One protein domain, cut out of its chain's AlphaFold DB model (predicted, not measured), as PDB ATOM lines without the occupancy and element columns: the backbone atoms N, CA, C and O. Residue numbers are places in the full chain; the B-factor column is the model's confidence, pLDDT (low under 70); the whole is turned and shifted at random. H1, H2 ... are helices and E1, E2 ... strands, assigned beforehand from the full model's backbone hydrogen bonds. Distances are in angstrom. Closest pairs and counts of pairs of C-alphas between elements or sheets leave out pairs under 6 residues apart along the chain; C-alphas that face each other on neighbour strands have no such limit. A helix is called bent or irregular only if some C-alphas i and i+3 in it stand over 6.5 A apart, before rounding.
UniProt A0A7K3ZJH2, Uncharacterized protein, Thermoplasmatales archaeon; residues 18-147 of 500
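Overview. This is residues 18 to 147 of the 500 residues of an uncharacterized protein of Thermoplasmatales archaeon (UniProt A0A7K3ZJH2). Helix H5 runs through the core of a small helical body: H4 folds against it as a helical hairpin, H3 lies beside its first part, and H1 and H6 cross it. H7 extends from H6, the two-stranded hairpin E1 E2 lies at one side with its turn pointing away from the helices, and a long loop, residues 38 to 50, reaches outward between H2 and H3. The printed part has 130 residues, with seven named helices and two antiparallel strands in the order H1 H2 H3 H4 H5 E1 E2 H6 H7, mostly helix. It is compact, with a radius of gyration of the C-alphas of 14.0 A, and spans 42 by 37 by 24 A.

Arrangement. H1, residues 18 to 32, touches the hub H5, residues 79 to 93, at a steep tilt of 68 degrees, only just short of about perpendicular, opposite ways; the closest C-alphas are those of Ser 27 and Val 88, 5.1 A. H2, residues 34 to 37, is near H5. H3, residues 51 to 60, touches residues 80 to 85 of H5 at a shallow tilt of 23 degrees, the same way, closest at the C-alphas of Ile 57 and Ala 81, 5.4 A. H4, residues 66 to 74, and H5 form a hairpin, at a shallow tilt of 18 degrees, with the C-alphas of Ala 73 and Lys 82 closest at 4.2 A. E1, residues 99 to 104, and E2, residues 107 to 112, form a hairpin, with N 100 and O 111 at 2.8 A and N 109 and O 102 at 2.8 A within hydrogen-bond range. H6, residues 119 to 126, touches H5 at a steep tilt of 57 degrees, closest at the C-alphas of Ala 83 and Leu 122, 5.1 A. H7, residues 135 to 145, touches H6 at a steep tilt of 66 degrees, closest at the C-alphas of Lys 121 and Leu 137, 4.3 A. H3 and H7 are apart. Every O i to N i+4 pair is within hydrogen-bond range in H1, H3, H4 and H6, against 9 of 11 in H5 and 5 of 7 in H7; H2 is too short for such a pair.

Along the chain. H1 begins at C-alpha 18 (155.151, 162.482, 185.182) and is 21.0 A long, as is H5, which begins at C-alpha 79 (150.026, 184.022, 168.560). E1 measures 15.8 A and E2 16.7 A. H7, 14.8 A, ends at C-alpha 145 (155.661, 196.719, 170.702) and is irregular, with C-alphas 137 and 140 7.9 A apart.

Size, cuts and confidence. The C-alphas farthest apart are those of Arg 18 and Arg 46, 43.5 A. The printed part has no cut, and the link from H2 to H3 is long. The mean pLDDT of the printed part is 92.8, and no printed residue is under 70.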
ATOM      1  N   ARG A  18     154.949 161.261 184.403       81.62
ATOM      2  CA  ARG A  18     155.151 162.482 185.182       81.62
ATOM      3  C   ARG A  18     155.093 163.744 184.317       81.62
ATOM      4  O   ARG A  18     154.339 164.638 184.645       81.62
ATOM      5  N   LEU A  19     155.788 163.788 183.180       82.44
ATOM      6  CA  LEU A  19     155.823 165.004 182.356       82.44
ATOM      7  C   LEU A  19     154.487 165.288 181.655       82.44
ATOM      8  O   LEU A  19     154.116 166.442 181.469       82.44
ATOM      9  N   GLU A  20     153.759 164.237 181.266       86.69
ATOM     10  CA  GLU A  20     152.386 164.383 180.765       86.69
ATOM     11  C   GLU A  20     151.467 164.948 181.851       86.69
ATOM     12  O   GLU A  20     150.692 165.864 181.576       86.69
ATOM     13  N   SER A  21     151.596 164.443 183.083       89.44
ATOM     14  CA  SER A  21     150.875 164.963 184.246       89.44
ATOM     15  C   SER A  21     151.208 166.433 184.506       89.44
ATOM     16  O   SER A  21     150.290 167.224 184.691       89.44
ATOM     17  N   ASP A  22     152.485 166.814 184.459       91.56
ATOM     18  CA  ASP A  22     152.933 168.189 184.705       91.56
ATOM     19  C   ASP A  22     152.365 169.162 183.651       91.56
ATOM     20  O   ASP A  22     151.851 170.230 183.985       91.56
ATOM     21  N   ILE A  23     152.376 168.781 182.366       93.06
ATOM     22  CA  ILE A  23     151.794 169.599 181.284       93.06
ATOM     23  C   ILE A  23     150.272 169.724 181.431       93.06
ATOM     24  O   ILE A  23     149.722 170.801 181.195       93.06
ATOM     25  N   LEU A  24     149.578 168.643 181.804       94.56
ATOM     26  CA  LEU A  24     148.134 168.686 182.048       94.56
ATOM     27  C   LEU A  24     147.786 169.552 183.258       94.56
ATOM     28  O   LEU A  24     146.792 170.277 183.204       94.56
ATOM     29  N   GLU A  25     148.600 169.514 184.309       95.88
ATOM     30  CA  GLU A  25     148.416 170.351 185.492       95.88
ATOM     31  C   GLU A  25     148.555 171.831 185.137       95.88
ATOM     32  O   GLU A  25     147.640 172.614 185.372       95.88
ATOM     33  N   ARG A  26     149.634 172.209 184.446       96.31
ATOM     34  CA  ARG A  26     149.832 173.587 183.967       96.31
ATOM     35  C   ARG A  26     148.723 174.038 183.019       96.31
ATOM     36  O   ARG A  26     148.264 175.175 183.093       96.31
ATOM     37  N   SER A  27     148.262 173.144 182.141       97.06
ATOM     38  CA  SER A  27     147.113 173.392 181.263       97.06
ATOM     39  C   SER A  27     145.837 173.677 182.061       97.06
ATOM     40  O   SER A  27     145.095 174.597 181.711       97.06
ATOM     41  N   ARG A  28     145.602 172.941 183.157       97.12
ATOM     42  CA  ARG A  28     144.479 173.175 184.074       97.12
ATOM     43  C   ARG A  28     144.600 174.520 184.779       97.12
ATOM     44  O   ARG A  28     143.663 175.307 184.686       97.12
ATOM     45  N   SER A  29     145.751 174.817 185.378       97.31
ATOM     46  CA  SER A  29     146.003 176.097 186.049       97.31
ATOM     47  C   SER A  29     145.754 177.289 185.123       97.31
ATOM     48  O   SER A  29     145.131 178.270 185.524       97.31
ATOM     49  N   LEU A  30     146.163 177.192 183.853       96.88
ATOM     50  CA  LEU A  30     145.895 178.225 182.847       96.88
ATOM     51  C   LEU A  30     144.421 178.330 182.449       96.88
ATOM     52  O   LEU A  30     143.938 179.435 182.210       96.88
ATOM     53  N   ALA A  31     143.708 177.206 182.352       96.25
ATOM     54  CA  ALA A  31     142.279 177.210 182.050       96.25
ATOM     55  C   ALA A  31     141.454 177.845 183.184       96.25
ATOM     56  O   ALA A  31     140.448 178.504 182.915       96.25
ATOM     57  N   GLU A  32     141.886 177.657 184.435       96.75
ATOM     58  CA  GLU A  32     141.278 178.248 185.632       96.75
ATOM     59  C   GLU A  32     141.638 179.728 185.793       96.75
ATOM     60  O   GLU A  32     140.764 180.550 186.072       96.75
ATOM     61  N   ASN A  33     142.906 180.085 185.571       96.56
ATOM     62  CA  ASN A  33     143.400 181.451 185.687       96.56
ATOM     63  C   ASN A  33     144.264 181.852 184.476       96.56
ATOM     64  O   ASN A  33     145.496 181.766 184.521       96.56
ATOM     65  N   PRO A  34     143.653 182.399 183.408       95.69
ATOM     66  CA  PRO A  34     144.396 182.896 182.251       95.69
ATOM     67  C   PRO A  34     145.314 184.082 182.589       95.69
ATOM     68  O   PRO A  34     146.255 184.370 181.848       95.69
ATOM     69  N   GLY A  35     145.054 184.766 183.711       95.06
ATOM     70  CA  GLY A  35     145.843 185.892 184.204       95.06
ATOM     71  C   GLY A  35     147.292 185.533 184.536       95.06
ATOM     72  O   GLY A  35     148.134 186.423 184.522       95.06
ATOM     73  N   LEU A  36     147.610 184.247 184.723       95.44
ATOM     74  CA  LEU A  36     148.980 183.752 184.911       95.44
ATOM     75  C   LEU A  36     149.911 184.073 183.726       95.44
ATOM     76  O   LEU A  36     151.126 184.118 183.888       95.44
ATOM     77  N   LEU A  37     149.354 184.318 182.534       96.88
ATOM     78  CA  LEU A  37     150.118 184.753 181.362       96.88
ATOM     79  C   LEU A  37     150.234 186.278 181.252       96.88
ATOM     80  O   LEU A  37     150.914 186.772 180.356       96.88
ATOM     81  N   ARG A  38     149.510 187.062 182.057       96.00
ATOM     82  CA  ARG A  38     149.463 188.517 181.879       96.00
ATOM     83  C   ARG A  38     150.609 189.166 182.642       96.00
ATOM     84  O   ARG A  38     150.600 189.108 183.868       96.00
ATOM     85  N   PRO A  39     151.543 189.857 181.966       96.50
ATOM     86  CA  PRO A  39     152.527 190.646 182.683       96.50
ATOM     87  C   PRO A  39     151.847 191.791 183.437       96.50
ATOM     88  O   PRO A  39     150.962 192.465 182.894       96.50
ATOM     89  N   MET A  40     152.293 192.042 184.662       95.38
ATOM     90  CA  MET A  40     151.986 193.268 185.384       95.38
ATOM     91  C   MET A  40     152.576 194.452 184.614       95.38
ATOM     92  O   MET A  40     153.702 194.391 184.122       95.38
ATOM     93  N   CYS A  41     151.810 195.527 184.455       94.50
ATOM     94  CA  CYS A  41     152.288 196.715 183.759       94.50
ATOM     95  C   CYS A  41     152.898 197.694 184.762       94.50
ATOM     96  O   CYS A  41     152.185 198.201 185.622       94.50
ATOM     97  N   ALA A  42     154.196 197.952 184.627       92.25
ATOM     98  CA  ALA A  42     154.942 198.949 185.394       92.25
ATOM     99  C   ALA A  42     155.379 200.146 184.524       92.25
ATOM    100  O   ALA A  42     156.187 200.965 184.949       92.25
ATOM    101  N   GLY A  43     154.884 200.230 183.285       82.31
ATOM    102  CA  GLY A  43     155.162 201.340 182.372       82.31
ATOM    103  C   GLY A  43     154.191 202.508 182.543       82.31
ATOM    104  O   GLY A  43     153.121 202.370 183.135       82.31
ATOM    105  N   ASN A  44     154.507 203.639 181.915       83.19
ATOM    106  CA  ASN A  44     153.665 204.844 181.933       83.19
ATOM    107  C   ASN A  44     152.624 204.849 180.797       83.19
ATOM    108  O   ASN A  44     152.198 205.898 180.300       83.19
ATOM    109  N   CYS A  45     152.206 203.664 180.356       84.31
ATOM    110  CA  CYS A  45     151.353 203.524 179.190       84.31
ATOM    111  C   CYS A  45     149.884 203.850 179.513       84.31
ATOM    112  O   CYS A  45     149.308 203.402 180.501       84.31
ATOM    113  N   ARG A  46     149.219 204.601 178.623       82.94
ATOM    114  CA  ARG A  46     147.777 204.905 178.752       82.94
ATOM    115  C   ARG A  46     146.888 203.664 178.580       82.94
ATOM    116  O   ARG A  46     145.775 203.621 179.099       82.94
ATOM    117  N   LYS A  47     147.338 202.705 177.769       87.44
ATOM    118  CA  LYS A  47     146.719 201.392 177.536       87.44
ATOM    119  C   LYS A  47     147.836 200.383 177.337       87.44
ATOM    120  O   LYS A  47     148.751 200.653 176.557       87.44
ATOM    121  N   CYS A  48     147.738 199.231 177.989       92.19
ATOM    122  CA  CYS A  48     148.777 198.221 177.885       92.19
ATOM    123  C   CYS A  48     148.672 197.512 176.532       92.19
ATOM    124  O   CYS A  48     147.583 197.151 176.077       92.19
ATOM    125  N   ALA A  49     149.813 197.266 175.882       93.75
ATOM    126  CA  ALA A  49     149.850 196.552 174.605       93.75
ATOM    127  C   ALA A  49     149.168 195.172 174.696       93.75
ATOM    128  O   ALA A  49     148.571 194.708 173.721       93.75
ATOM    129  N   PHE A  50     149.220 194.539 175.874       95.75
ATOM    130  CA  PHE A  50     148.621 193.236 176.155       95.75
ATOM    131  C   PHE A  50     147.087 193.253 176.251       95.75
ATOM    132  O   PHE A  50     146.471 192.194 176.139       95.75
ATOM    133  N   ASP A  51     146.437 194.413 176.395       94.81
ATOM    134  CA  ASP A  51     144.986 194.490 176.636       94.81
ATOM    135  C   ASP A  51     144.166 193.800 175.533       94.81
ATOM    136  O   ASP A  51     143.198 193.089 175.805       94.81
ATOM    137  N   LYS A  52     144.570 193.959 174.264       94.69
ATOM    138  CA  LYS A  52     143.882 193.326 173.126       94.69
ATOM    139  C   LYS A  52     144.055 191.804 173.122       94.69
ATOM    140  O   LYS A  52     143.102 191.076 172.827       94.69
ATOM    141  N   THR A  53     145.259 191.334 173.432       96.44
ATOM    142  CA  THR A  53     145.582 189.908 173.532       96.44
ATOM    143  C   THR A  53     144.758 189.263 174.642       96.44
ATOM    144  O   THR A  53     144.067 188.279 174.389       96.44
ATOM    145  N   PHE A  54     144.717 189.874 175.829       96.38
ATOM    146  CA  PHE A  54     143.980 189.322 176.967       96.38
ATOM    147  C   PHE A  54     142.465 189.387 176.800       96.38
ATOM    148  O   PHE A  54     141.793 188.422 177.135       96.38
ATOM    149  N   LYS A  55     141.924 190.405 176.118       96.31
ATOM    150  CA  LYS A  55     140.512 190.389 175.703       96.31
ATOM    151  C   LYS A  55     140.170 189.189 174.806       96.31
ATOM    152  O   LYS A  55     139.052 188.681 174.846       96.31
ATOM    153  N   THR A  56     141.116 188.753 173.972       96.69
ATOM    154  CA  THR A  56     140.944 187.570 173.115       96.69
ATOM    155  C   THR A  56     141.045 186.286 173.940       96.69
ATOM    156  O   THR A  56     140.213 185.394 173.785       96.69
ATOM    157  N   ILE A  57     142.009 186.212 174.862       97.31
ATOM    158  CA  ILE A  57     142.157 185.098 175.810       97.31
ATOM    159  C   ILE A  57     140.899 184.937 176.677       97.31
ATOM    160  O   ILE A  57     140.408 183.821 176.805       97.31
ATOM    161  N   ASP A  58     140.306 186.026 177.172       96.50
ATOM    162  CA  ASP A  58     139.069 186.013 177.968       96.50
ATOM    163  C   ASP A  58     137.855 185.471 177.200       96.50
ATOM    164  O   ASP A  58     136.913 184.939 177.791       96.50
ATOM    165  N   ALA A  59     137.838 185.629 175.873       96.06
ATOM    166  CA  ALA A  59     136.813 185.028 175.029       96.06
ATOM    167  C   ALA A  59     137.065 183.523 174.847       96.06
ATOM    168  O   ALA A  59     136.130 182.726 174.941       96.06
ATOM    169  N   ILE A  60     138.325 183.129 174.635       96.69
ATOM    170  CA  ILE A  60     138.740 181.729 174.463       96.69
ATOM    171  C   ILE A  60     138.569 180.935 175.767       96.69
ATOM    172  O   ILE A  60     138.142 179.785 175.722       96.69
ATOM    173  N   SER A  61     138.832 181.536 176.932       96.00
ATOM    174  CA  SER A  61     138.747 180.883 178.249       96.00
ATOM    175  C   SER A  61     137.339 180.406 178.617       96.00
ATOM    176  O   SER A  61     137.175 179.591 179.522       96.00
ATOM    177  N   ARG A  62     136.309 180.864 177.898       95.62
ATOM    178  CA  ARG A  62     134.912 180.428 178.059       95.62
ATOM    179  C   ARG A  62     134.587 179.167 177.258       95.62
ATOM    180  O   ARG A  62     133.554 178.546 177.490       95.62
ATOM    181  N   ILE A  63     135.448 178.779 176.320       95.44
ATOM    182  CA  ILE A  63     135.265 177.584 175.498       95.44
ATOM    183  C   ILE A  63     135.606 176.348 176.343       95.44
ATOM    184  O   ILE A  63     136.605 176.319 177.057       95.44
ATOM    185  N   ARG A  64     134.752 175.321 176.278       93.25
ATOM    186  CA  ARG A  64     134.942 174.039 176.989       93.25
ATOM    187  C   ARG A  64     135.249 172.867 176.056       93.25
ATOM    188  O   ARG A  64     135.782 171.859 176.495       93.25
ATOM    189  N   SER A  65     134.926 172.993 174.769       96.06
ATOM    190  CA  SER A  65     135.182 171.953 173.768       96.06
ATOM    191  C   SER A  65     136.647 171.964 173.327       96.06
ATOM    192  O   SER A  65     137.145 172.985 172.845       96.06
ATOM    193  N   ALA A  66     137.314 170.811 173.433       93.75
ATOM    194  CA  ALA A  66     138.690 170.635 172.976       93.75
ATOM    195  C   ALA A  66     138.849 170.929 171.473       93.75
ATOM    196  O   ALA A  66     139.777 171.637 171.087       93.75
ATOM    197  N   ASP A  67     137.922 170.462 170.630       94.94
ATOM    198  CA  ASP A  67     137.974 170.682 169.178       94.94
ATOM    199  C   ASP A  67     137.794 172.159 168.811       94.94
ATOM    200  O   ASP A  67     138.492 172.686 167.942       94.94
ATOM    201  N   ALA A  68     136.897 172.861 169.512       96.19
ATOM    202  CA  ALA A  68     136.721 174.298 169.332       96.19
ATOM    203  C   ALA A  68     137.990 175.075 169.724       96.19
ATOM    204  O   ALA A  68     138.407 175.970 168.989       96.19
ATOM    205  N   LEU A  69     138.652 174.697 170.824       96.44
ATOM    206  CA  LEU A  69     139.925 175.292 171.249       96.44
ATOM    207  C   LEU A  69     141.057 175.026 170.243       96.44
ATOM    208  O   LEU A  69     141.815 175.937 169.912       96.44
ATOM    209  N   VAL A  70     141.145 173.814 169.686       95.19
ATOM    210  CA  VAL A  70     142.113 173.488 168.620       95.19
ATOM    211  C   VAL A  70     141.851 174.311 167.357       95.19
ATOM    212  O   VAL A  70     142.797 174.743 166.688       95.19
ATOM    213  N   LYS A  71     140.578 174.574 167.037       96.00
ATOM    214  CA  LYS A  71     140.203 175.466 165.938       96.00
ATOM    215  C   LYS A  71     140.679 176.893 166.200       96.00
ATOM    216  O   LYS A  71     141.295 177.466 165.307       96.00
ATOM    217  N   GLU A  72     140.468 177.451 167.397       96.06
ATOM    218  CA  GLU A  72     141.013 178.773 167.764       96.06
ATOM    219  C   GLU A  72     142.545 178.810 167.670       96.06
ATOM    220  O   GLU A  72     143.104 179.731 167.081       96.06
ATOM    221  N   ALA A  73     143.229 177.760 168.135       93.62
ATOM    222  CA  ALA A  73     144.683 177.625 168.026       93.62
ATOM    223  C   ALA A  73     145.193 177.544 166.572       93.62
ATOM    224  O   ALA A  73     146.380 177.738 166.310       93.62
ATOM    225  N   SER A  74     144.312 177.246 165.614       93.12
ATOM    226  CA  SER A  74     144.644 177.097 164.190       93.12
ATOM    227  C   SER A  74     144.175 178.270 163.327       93.12
ATOM    228  O   SER A  74     144.509 178.332 162.146       93.12
ATOM    229  N   LYS A  75     143.414 179.217 163.887       89.38
ATOM    230  CA  LYS A  75     143.021 180.437 163.175       89.38
ATOM    231  C   LYS A  75     144.211 181.389 163.024       89.38
ATOM    232  O   LYS A  75     145.173 181.352 163.791       89.38
ATOM    233  N   GLY A  76     144.140 182.274 162.030       81.00
ATOM    234  CA  GLY A  76     145.028 183.436 161.965       81.00
ATOM    235  C   GLY A  76     144.721 184.417 163.101       81.00
ATOM    236  O   GLY A  76     143.571 184.518 163.526       81.00
ATOM    237  N   GLY A  77     145.725 185.145 163.595       86.25
ATOM    238  CA  GLY A  77     145.521 186.123 164.664       86.25
ATOM    239  C   GLY A  77     146.715 186.272 165.602       86.25
ATOM    240  O   GLY A  77     147.862 186.172 165.179       86.25
ATOM    241  N   ASP A  78     146.415 186.556 166.868       92.75
ATOM    242  CA  ASP A  78     147.390 186.751 167.942       92.75
ATOM    243  C   ASP A  78     148.007 185.412 168.387       92.75
ATOM    244  O   ASP A  78     147.300 184.505 168.828       92.75
ATOM    245  N   ASP A  79     149.330 185.280 168.269       94.50
ATOM    246  CA  ASP A  79     150.026 184.022 168.560       94.50
ATOM    247  C   ASP A  79     150.023 183.635 170.045       94.50
ATOM    248  O   ASP A  79     150.084 182.444 170.350       94.50
ATOM    249  N   ILE A  80     149.917 184.599 170.966       97.19
ATOM    250  CA  ILE A  80     149.821 184.320 172.405       97.19
ATOM    251  C   ILE A  80     148.446 183.716 172.700       97.19
ATOM    252  O   ILE A  80     148.355 182.663 173.327       97.19
ATOM    253  N   ALA A  81     147.377 184.321 172.177       97.31
ATOM    254  CA  ALA A  81     146.016 183.806 172.321       97.31
ATOM    255  C   ALA A  81     145.853 182.414 171.685       97.31
ATOM    256  O   ALA A  81     145.193 181.540 172.250       97.31
ATOM    257  N   LYS A  82     146.501 182.172 170.538       97.38
ATOM    258  CA  LYS A  82     146.534 180.845 169.910       97.38
ATOM    259  C   LYS A  82     147.285 179.816 170.756       97.38
ATOM    260  O   LYS A  82     146.815 178.687 170.885       97.38
ATOM    261  N   ALA A  83     148.434 180.183 171.327       97.75
ATOM    262  CA  ALA A  83     149.203 179.301 172.205       97.75
ATOM    263  C   ALA A  83     148.429 178.950 173.479       97.75
ATOM    264  O   ALA A  83     148.417 177.784 173.879       97.75
ATOM    265  N   TYR A  84     147.720 179.927 174.048       98.25
ATOM    266  CA  TYR A  84     146.783 179.710 175.144       98.25
ATOM    267  C   TYR A  84     145.707 178.691 174.744       98.25
ATOM    268  O   TYR A  84     145.600 177.653 175.390       98.25
ATOM    269  N   ALA A  85     144.995 178.911 173.629       97.69
ATOM    270  CA  ALA A  85     143.964 177.992 173.134       97.69
ATOM    271  C   ALA A  85     144.492 176.563 172.923       97.69
ATOM    272  O   ALA A  85     143.864 175.591 173.342       97.69
ATOM    273  N   GLY A  86     145.673 176.435 172.310       96.44
ATOM    274  CA  GLY A  86     146.335 175.151 172.105       96.44
ATOM    275  C   GLY A  86     146.654 174.459 173.428       96.44
ATOM    276  O   GLY A  86     146.382 173.269 173.574       96.44
ATOM    277  N   THR A  87     147.152 175.207 174.410       97.06
ATOM    278  CA  THR A  87     147.521 174.685 175.730       97.06
ATOM    279  C   THR A  87     146.301 174.251 176.536       97.06
ATOM    280  O   THR A  87     146.272 173.111 176.991       97.06
ATOM    281  N   VAL A  88     145.256 175.077 176.663       97.62
ATOM    282  CA  VAL A  88     144.047 174.713 177.436       97.62
ATOM    283  C   VAL A  88     143.198 173.637 176.749       97.62
ATOM    284  O   VAL A  88     142.435 172.928 177.399       97.62
ATOM    285  N   SER A  89     143.381 173.419 175.439       96.69
ATOM    286  CA  SER A  89     142.748 172.291 174.739       96.69
ATOM    287  C   SER A  89     143.213 170.917 175.236       96.69
ATOM    288  O   SER A  89     142.548 169.924 174.940       96.69
ATOM    289  N   LEU A  90     144.357 170.844 175.929       95.31
ATOM    290  CA  LEU A  90     144.878 169.617 176.537       95.31
ATOM    291  C   LEU A  90     144.064 169.253 177.777       95.31
ATOM    292  O   LEU A  90     143.592 168.125 177.883       95.31
ATOM    293  N   GLN A  91     143.821 170.229 178.657       95.31
ATOM    294  CA  GLN A  91     142.931 170.074 179.804       95.31
ATOM    295  C   GLN A  91     141.510 169.723 179.358       95.31
ATOM    296  O   GLN A  91     140.943 168.762 179.869       95.31
ATOM    297  N   ALA A  92     140.965 170.413 178.352       94.12
ATOM    298  CA  ALA A  92     139.645 170.085 177.809       94.12
ATOM    299  C   ALA A  92     139.564 168.661 177.219       94.12
ATOM    300  O   ALA A  92     138.499 168.049 177.235       94.12
ATOM    301  N   ALA A  93     140.674 168.128 176.692       93.31
ATOM    302  CA  ALA A  93     140.760 166.762 176.171       93.31
ATOM    303  C   ALA A  93     141.115 165.709 177.241       93.31
ATOM    304  O   ALA A  93     141.064 164.514 176.951       93.31
ATOM    305  N   GLY A  94     141.541 166.130 178.438       91.12
ATOM    306  CA  GLY A  94     142.014 165.252 179.512       91.12
ATOM    307  C   GLY A  94     143.254 164.415 179.166       91.12
ATOM    308  O   GLY A  94     143.530 163.432 179.847       91.12
ATOM    309  N   SER A  95     143.976 164.745 178.091       88.50
ATOM    310  CA  SER A  95     145.083 163.929 177.578       88.50
ATOM    311  C   SER A  95     146.100 164.749 176.783       88.50
ATOM    312  O   SER A  95     145.788 165.808 176.232       88.50
ATOM    313  N   VAL A  96     147.335 164.240 176.707       86.31
ATOM    314  CA  VAL A  96     148.419 164.808 175.897       86.31
ATOM    315  C   VAL A  96     148.628 163.921 174.664       86.31
ATOM    316  O   VAL A  96     149.237 162.863 174.777       86.31
ATOM    317  N   PRO A  97     148.125 164.303 173.475       75.44
ATOM    318  CA  PRO A  97     148.085 163.398 172.324       75.44
ATOM    319  C   PRO A  97     149.453 163.165 171.670       75.44
ATOM    320  O   PRO A  97     149.701 162.091 171.131       75.44
ATOM    321  N   MET A  98     150.335 164.170 171.672       78.94
ATOM    322  CA  MET A  98     151.673 164.067 171.087       78.94
ATOM    323  C   MET A  98     152.633 165.043 171.762       78.94
ATOM    324  O   MET A  98     152.410 166.257 171.748       78.94
ATOM    325  N   LEU A  99     153.724 164.498 172.298       84.00
ATOM    326  CA  LEU A  99     154.846 165.248 172.845       84.00
ATOM    327  C   LEU A  99     155.954 165.395 171.802       84.00
ATOM    328  O   LEU A  99     156.408 164.420 171.204       84.00
ATOM    329  N   ALA A 100     156.420 166.622 171.624       88.81
ATOM    330  CA  ALA A 100     157.640 166.943 170.905       88.81
ATOM    331  C   ALA A 100     158.707 167.435 171.882       88.81
ATOM    332  O   ALA A 100     158.412 167.833 173.006       88.81
ATOM    333  N   THR A 101     159.960 167.418 171.441       88.31
ATOM    334  CA  THR A 101     161.102 167.929 172.203       88.31
ATOM    335  C   THR A 101     161.758 169.074 171.452       88.31
ATOM    336  O   THR A 101     161.808 169.073 170.222       88.31
ATOM    337  N   ALA A 102     162.275 170.053 172.186       87.88
ATOM    338  CA  ALA A 102     163.018 171.194 171.680       87.88
ATOM    339  C   ALA A 102     164.342 171.338 172.423       87.88
ATOM    340  O   ALA A 102     164.399 171.113 173.625       87.88
ATOM    341  N   LYS A 103     165.409 171.724 171.713       86.50
ATOM    342  CA  LYS A 103     166.680 172.081 172.353       86.50
ATOM    343  C   LYS A 103     166.733 173.582 172.612       86.50
ATOM    344  O   LYS A 103     166.745 174.352 171.650       86.50
ATOM    345  N   LEU A 104     166.793 173.973 173.881       82.94
ATOM    346  CA  LEU A 104     166.857 175.356 174.353       82.94
ATOM    347  C   LEU A 104     168.050 175.487 175.298       82.94
ATOM    348  O   LEU A 104     168.151 174.727 176.247       82.94
ATOM    349  N   GLY A 105     169.002 176.376 175.004       70.06
ATOM    350  CA  GLY A 105     170.154 176.602 175.894       70.06
ATOM    351  C   GLY A 105     171.049 175.378 176.166       70.06
ATOM    352  O   GLY A 105     171.851 175.416 177.082       70.06
ATOM    353  N   GLY A 106     170.932 174.298 175.382       75.88
ATOM    354  CA  GLY A 106     171.616 173.021 175.640       75.88
ATOM    355  C   GLY A 106     170.733 171.972 176.324       75.88
ATOM    356  O   GLY A 106     171.009 170.778 176.206       75.88
ATOM    357  N   GLU A 107     169.617 172.390 176.913       80.75
ATOM    358  CA  GLU A 107     168.630 171.532 177.560       80.75
ATOM    359  C   GLU A 107     167.562 171.049 176.579       80.75
ATOM    360  O   GLU A 107     167.308 171.660 175.536       80.75
ATOM    361  N   THR A 108     166.948 169.906 176.890       87.38
ATOM    362  CA  THR A 108     165.844 169.351 176.099       87.38
ATOM    363  C   THR A 108     164.533 169.596 176.830       87.38
ATOM    364  O   THR A 108     164.291 168.997 177.870       87.38
ATOM    365  N   VAL A 109     163.678 170.433 176.251       90.50
ATOM    366  CA  VAL A 109     162.359 170.777 176.785       90.50
ATOM    367  C   VAL A 109     161.292 170.041 175.989       90.50
ATOM    368  O   VAL A 109     161.243 170.151 174.761       90.50
ATOM    369  N   SER A 110     160.437 169.284 176.669       90.56
ATOM    370  CA  SER A 110     159.294 168.624 176.036       90.56
ATOM    371  C   SER A 110     158.045 169.492 176.113       90.56
ATOM    372  O   SER A 110     157.843 170.223 177.080       90.56
ATOM    373  N   PHE A 111     157.189 169.393 175.106       93.38
ATOM    374  CA  PHE A 111     155.941 170.141 175.028       93.38
ATOM    375  C   PHE A 111     154.934 169.397 174.150       93.38
ATOM    376  O   PHE A 111     155.302 168.612 173.274       93.38
ATOM    377  N   ALA A 112     153.655 169.648 174.368       93.06
ATOM    378  CA  ALA A 112     152.569 169.100 173.578       93.06
ATOM    379  C   ALA A 112     152.308 169.950 172.329       93.06
ATOM    380  O   ALA A 112     152.242 171.180 172.396       93.06
ATOM    381  N   ILE A 113     152.092 169.306 171.183       91.00
ATOM    382  CA  ILE A 113     151.704 170.013 169.955       91.00
ATOM    383  C   ILE A 113     150.178 170.054 169.846       91.00
ATOM    384  O   ILE A 113     149.522 169.012 169.790       91.00
ATOM    385  N   ARG A 114     149.607 171.264 169.768       89.69
ATOM    386  CA  ARG A 114     148.176 171.499 169.513       89.69
ATOM    387  C   ARG A 114     147.974 172.704 168.597       89.69
ATOM    388  O   ARG A 114     148.563 173.759 168.813       89.69
ATOM    389  N   GLY A 115     147.098 172.542 167.603       88.50
ATOM    390  CA  GLY A 115     146.777 173.580 166.620       88.50
ATOM    391  C   GLY A 115     147.940 173.945 165.689       88.50
ATOM    392  O   GLY A 115     148.932 173.224 165.594       88.50
ATOM    393  N   GLN A 116     147.809 175.078 164.993       91.25
ATOM    394  CA  GLN A 116     148.836 175.627 164.097       91.25
ATOM    395  C   GLN A 116     149.542 176.825 164.751       91.25
ATOM    396  O   GLN A 116     149.399 177.982 164.335       91.25
ATOM    397  N   VAL A 117     150.299 176.538 165.812       91.88
ATOM    398  CA  VAL A 117     151.030 177.522 166.624       91.88
ATOM    399  C   VAL A 117     152.533 177.258 166.537       91.88
ATOM    400  O   VAL A 117     152.961 176.108 166.487       91.88
ATOM    401  N   GLY A 118     153.345 178.318 166.513       92.00
ATOM    402  CA  GLY A 118     154.802 178.184 166.574       92.00
ATOM    403  C   GLY A 118     155.252 177.456 167.843       92.00
ATOM    404  O   GLY A 118     154.747 177.725 168.933       92.00
ATOM    405  N   ASN A 119     156.214 176.537 167.710       93.12
ATOM    406  CA  ASN A 119     156.688 175.714 168.827       93.12
ATOM    407  C   ASN A 119     157.200 176.561 170.000       93.12
ATOM    408  O   ASN A 119     156.929 176.230 171.143       93.12
ATOM    409  N   ASP A 120     157.897 177.667 169.731       93.75
ATOM    410  CA  ASP A 120     158.378 178.605 170.753       93.75
ATOM    411  C   ASP A 120     157.234 179.164 171.610       93.75
ATOM    412  O   ASP A 120     157.357 179.267 172.828       93.75
ATOM    413  N   LYS A 121     156.096 179.472 170.980       96.69
ATOM    414  CA  LYS A 121     154.904 179.997 171.653       96.69
ATOM    415  C   LYS A 121     154.217 178.921 172.493       96.69
ATOM    416  O   LYS A 121     153.857 179.190 173.633       96.69
ATOM    417  N   LEU A 122     154.079 177.702 171.965       95.81
ATOM    418  CA  LEU A 122     153.533 176.574 172.730       95.81
ATOM    419  C   LEU A 122     154.416 176.218 173.926       95.81
ATOM    420  O   LEU A 122     153.893 176.039 175.018       95.81
ATOM    421  N   ILE A 123     155.736 176.166 173.735       96.06
ATOM    422  CA  ILE A 123     156.692 175.895 174.812       96.06
ATOM    423  C   ILE A 123     156.578 176.970 175.897       96.06
ATOM    424  O   ILE A 123     156.349 176.631 177.052       96.06
ATOM    425  N   GLY A 124     156.659 178.255 175.537       96.56
ATOM    426  CA  GLY A 124     156.565 179.335 176.522       96.56
ATOM    427  C   GLY A 124     155.220 179.377 177.260       96.56
ATOM    428  O   GLY A 124     155.178 179.724 178.432       96.56
ATOM    429  N   CYS A 125     154.122 178.987 176.603       97.62
ATOM    430  CA  CYS A 125     152.807 178.915 177.239       97.62
ATOM    431  C   CYS A 125     152.651 177.691 178.157       97.62
ATOM    432  O   CYS A 125     152.026 177.794 179.204       97.62
ATOM    433  N   GLN A 126     153.192 176.531 177.781       96.81
ATOM    434  CA  GLN A 126     153.083 175.291 178.568       96.81
ATOM    435  C   GLN A 126     154.054 175.224 179.746       96.81
ATOM    436  O   GLN A 126     153.864 174.404 180.637       96.81
ATOM    437  N   HIS A 127     155.084 176.065 179.739       95.69
ATOM    438  CA  HIS A 127     156.060 176.234 180.815       95.69
ATOM    439  C   HIS A 127     155.983 177.671 181.353       95.69
ATOM    440  O   HIS A 127     156.999 178.341 181.493       95.69
ATOM    441  N   TYR A 128     154.762 178.183 181.574       95.94
ATOM    442  CA  TYR A 128     154.526 179.561 182.037       95.94
ATOM    443  C   TYR A 128     155.071 179.834 183.452       95.94
ATOM    444  O   TYR A 128     155.215 180.986 183.861       95.94
ATOM    445  N   ASP A 129     155.314 178.770 184.205       93.94
ATOM    446  CA  ASP A 129     155.853 178.740 185.558       93.94
ATOM    447  C   ASP A 129     157.388 178.775 185.583       93.94
ATOM    448  O   ASP A 129     157.960 179.064 186.625       93.94
ATOM    449  N   ASP A 130     158.056 178.543 184.450       93.56
ATOM    450  CA  ASP A 130     159.512 178.642 184.328       93.56
ATOM    451  C   ASP A 130     159.924 180.060 183.873       93.56
ATOM    452  O   ASP A 130     159.570 180.474 182.756       93.56
ATOM    453  N   PRO A 131     160.688 180.819 184.688       93.38
ATOM    454  CA  PRO A 131     161.069 182.194 184.374       93.38
ATOM    455  C   PRO A 131     161.861 182.374 183.072       93.38
ATOM    456  O   PRO A 131     161.696 183.389 182.386       93.38
ATOM    457  N   LYS A 132     162.674 181.395 182.670       91.69
ATOM    458  CA  LYS A 132     163.511 181.471 181.464       91.69
ATOM    459  C   LYS A 132     162.724 181.037 180.229       91.69
ATOM    460  O   LYS A 132     162.746 181.709 179.193       91.69
ATOM    461  N   ILE A 133     161.984 179.933 180.323       94.12
ATOM    462  CA  ILE A 133     161.285 179.324 179.187       94.12
ATOM    463  C   ILE A 133     160.050 180.140 178.784       94.12
ATOM    464  O   ILE A 133     159.800 180.318 177.584       94.12
ATOM    465  N   ARG A 134     159.296 180.704 179.739       95.69
ATOM    466  CA  ARG A 134     158.054 181.438 179.429       95.69
ATOM    467  C   ARG A 134     158.257 182.668 178.549       95.69
ATOM    468  O   ARG A 134     157.369 183.037 177.780       95.69
ATOM    469  N   LEU A 135     159.451 183.263 178.560       96.00
ATOM    470  CA  LEU A 135     159.814 184.398 177.701       96.00
ATOM    471  C   LEU A 135     159.696 184.091 176.199       96.00
ATOM    472  O   LEU A 135     159.470 185.002 175.391       96.00
ATOM    473  N   LEU A 136     159.786 182.816 175.800       96.12
ATOM    474  CA  LEU A 136     159.588 182.396 174.410       96.12
ATOM    475  C   LEU A 136     158.198 182.769 173.879       96.12
ATOM    476  O   LEU A 136     158.057 183.104 172.695       96.12
ATOM    477  N   LEU A 137     157.186 182.800 174.752       97.50
ATOM    478  CA  LEU A 137     155.833 183.226 174.407       97.50
ATOM    479  C   LEU A 137     155.814 184.685 173.927       97.50
ATOM    480  O   LEU A 137     155.188 185.012 172.917       97.50
ATOM    481  N   TYR A 138     156.586 185.552 174.580       97.19
ATOM    482  CA  TYR A 138     156.475 187.001 174.428       97.19
ATOM    483  C   TYR A 138     157.502 187.625 173.477       97.19
ATOM    484  O   TYR A 138     157.284 188.737 173.010       97.19
ATOM    485  N   ASN A 139     158.588 186.931 173.126       93.12
ATOM    486  CA  ASN A 139     159.755 187.525 172.449       93.12
ATOM    487  C   ASN A 139     159.420 188.370 171.194       93.12
ATOM    488  O   ASN A 139     159.892 189.494 171.027       93.12
ATOM    489  N   GLN A 140     158.544 187.864 170.317       93.44
ATOM    490  CA  GLN A 140     158.111 188.611 169.125       93.44
ATOM    491  C   GLN A 140     157.165 189.769 169.465       93.44
ATOM    492  O   GLN A 140     157.247 190.833 168.852       93.44
ATOM    493  N   PHE A 141     156.278 189.566 170.441       95.75
ATOM    494  CA  PHE A 141     155.326 190.572 170.899       95.75
ATOM    495  C   PHE A 141     156.050 191.769 171.519       95.75
ATOM    496  O   PHE A 141     155.785 192.912 171.151       95.75
ATOM    497  N   VAL A 142     157.010 191.498 172.399       96.00
ATOM    498  CA  VAL A 142     157.855 192.492 173.063       96.00
ATOM    499  C   VAL A 142     158.626 193.316 172.033       96.00
ATOM    500  O   VAL A 142     158.539 194.539 172.042       96.00
ATOM    501  N   LYS A 143     159.281 192.666 171.059       94.81
ATOM    502  CA  LYS A 143     160.014 193.361 169.984       94.81
ATOM    503  C   LYS A 143     159.118 194.224 169.103       94.81
ATOM    504  O   LYS A 143     159.490 195.341 168.759       94.81
ATOM    505  N   LYS A 144     157.936 193.719 168.736       95.19
ATOM    506  CA  LYS A 144     156.971 194.454 167.907       95.19
ATOM    507  C   LYS A 144     156.466 195.716 168.604       95.19
ATOM    508  O   LYS A 144     156.300 196.739 167.949       95.19
ATOM    509  N   ASN A 145     156.214 195.626 169.907       94.75
ATOM    510  CA  ASN A 145     155.661 196.719 170.702       94.75
ATOM    511  C   ASN A 145     156.737 197.552 171.422       94.75
ATOM    512  O   ASN A 145     156.376 198.479 172.134       94.75
ATOM    513  N   LYS A 146     158.029 197.250 171.210       95.12
ATOM    514  CA  LYS A 146     159.181 197.921 171.839       95.12
ATOM    515  C   LYS A 146     159.080 197.981 173.369       95.12
ATOM    516  O   LYS A 146     159.285 199.032 173.958       95.12
ATOM    517  N   LEU A 147     158.725 196.857 173.981       96.12
ATOM    518  CA  LEU A 147     158.594 196.746 175.433       96.12
ATOM    519  C   LEU A 147     159.878 196.203 176.067       96.12
ATOM    520  O   LEU A 147     160.683 195.549 175.396       96.12
TER     521      LEU A 147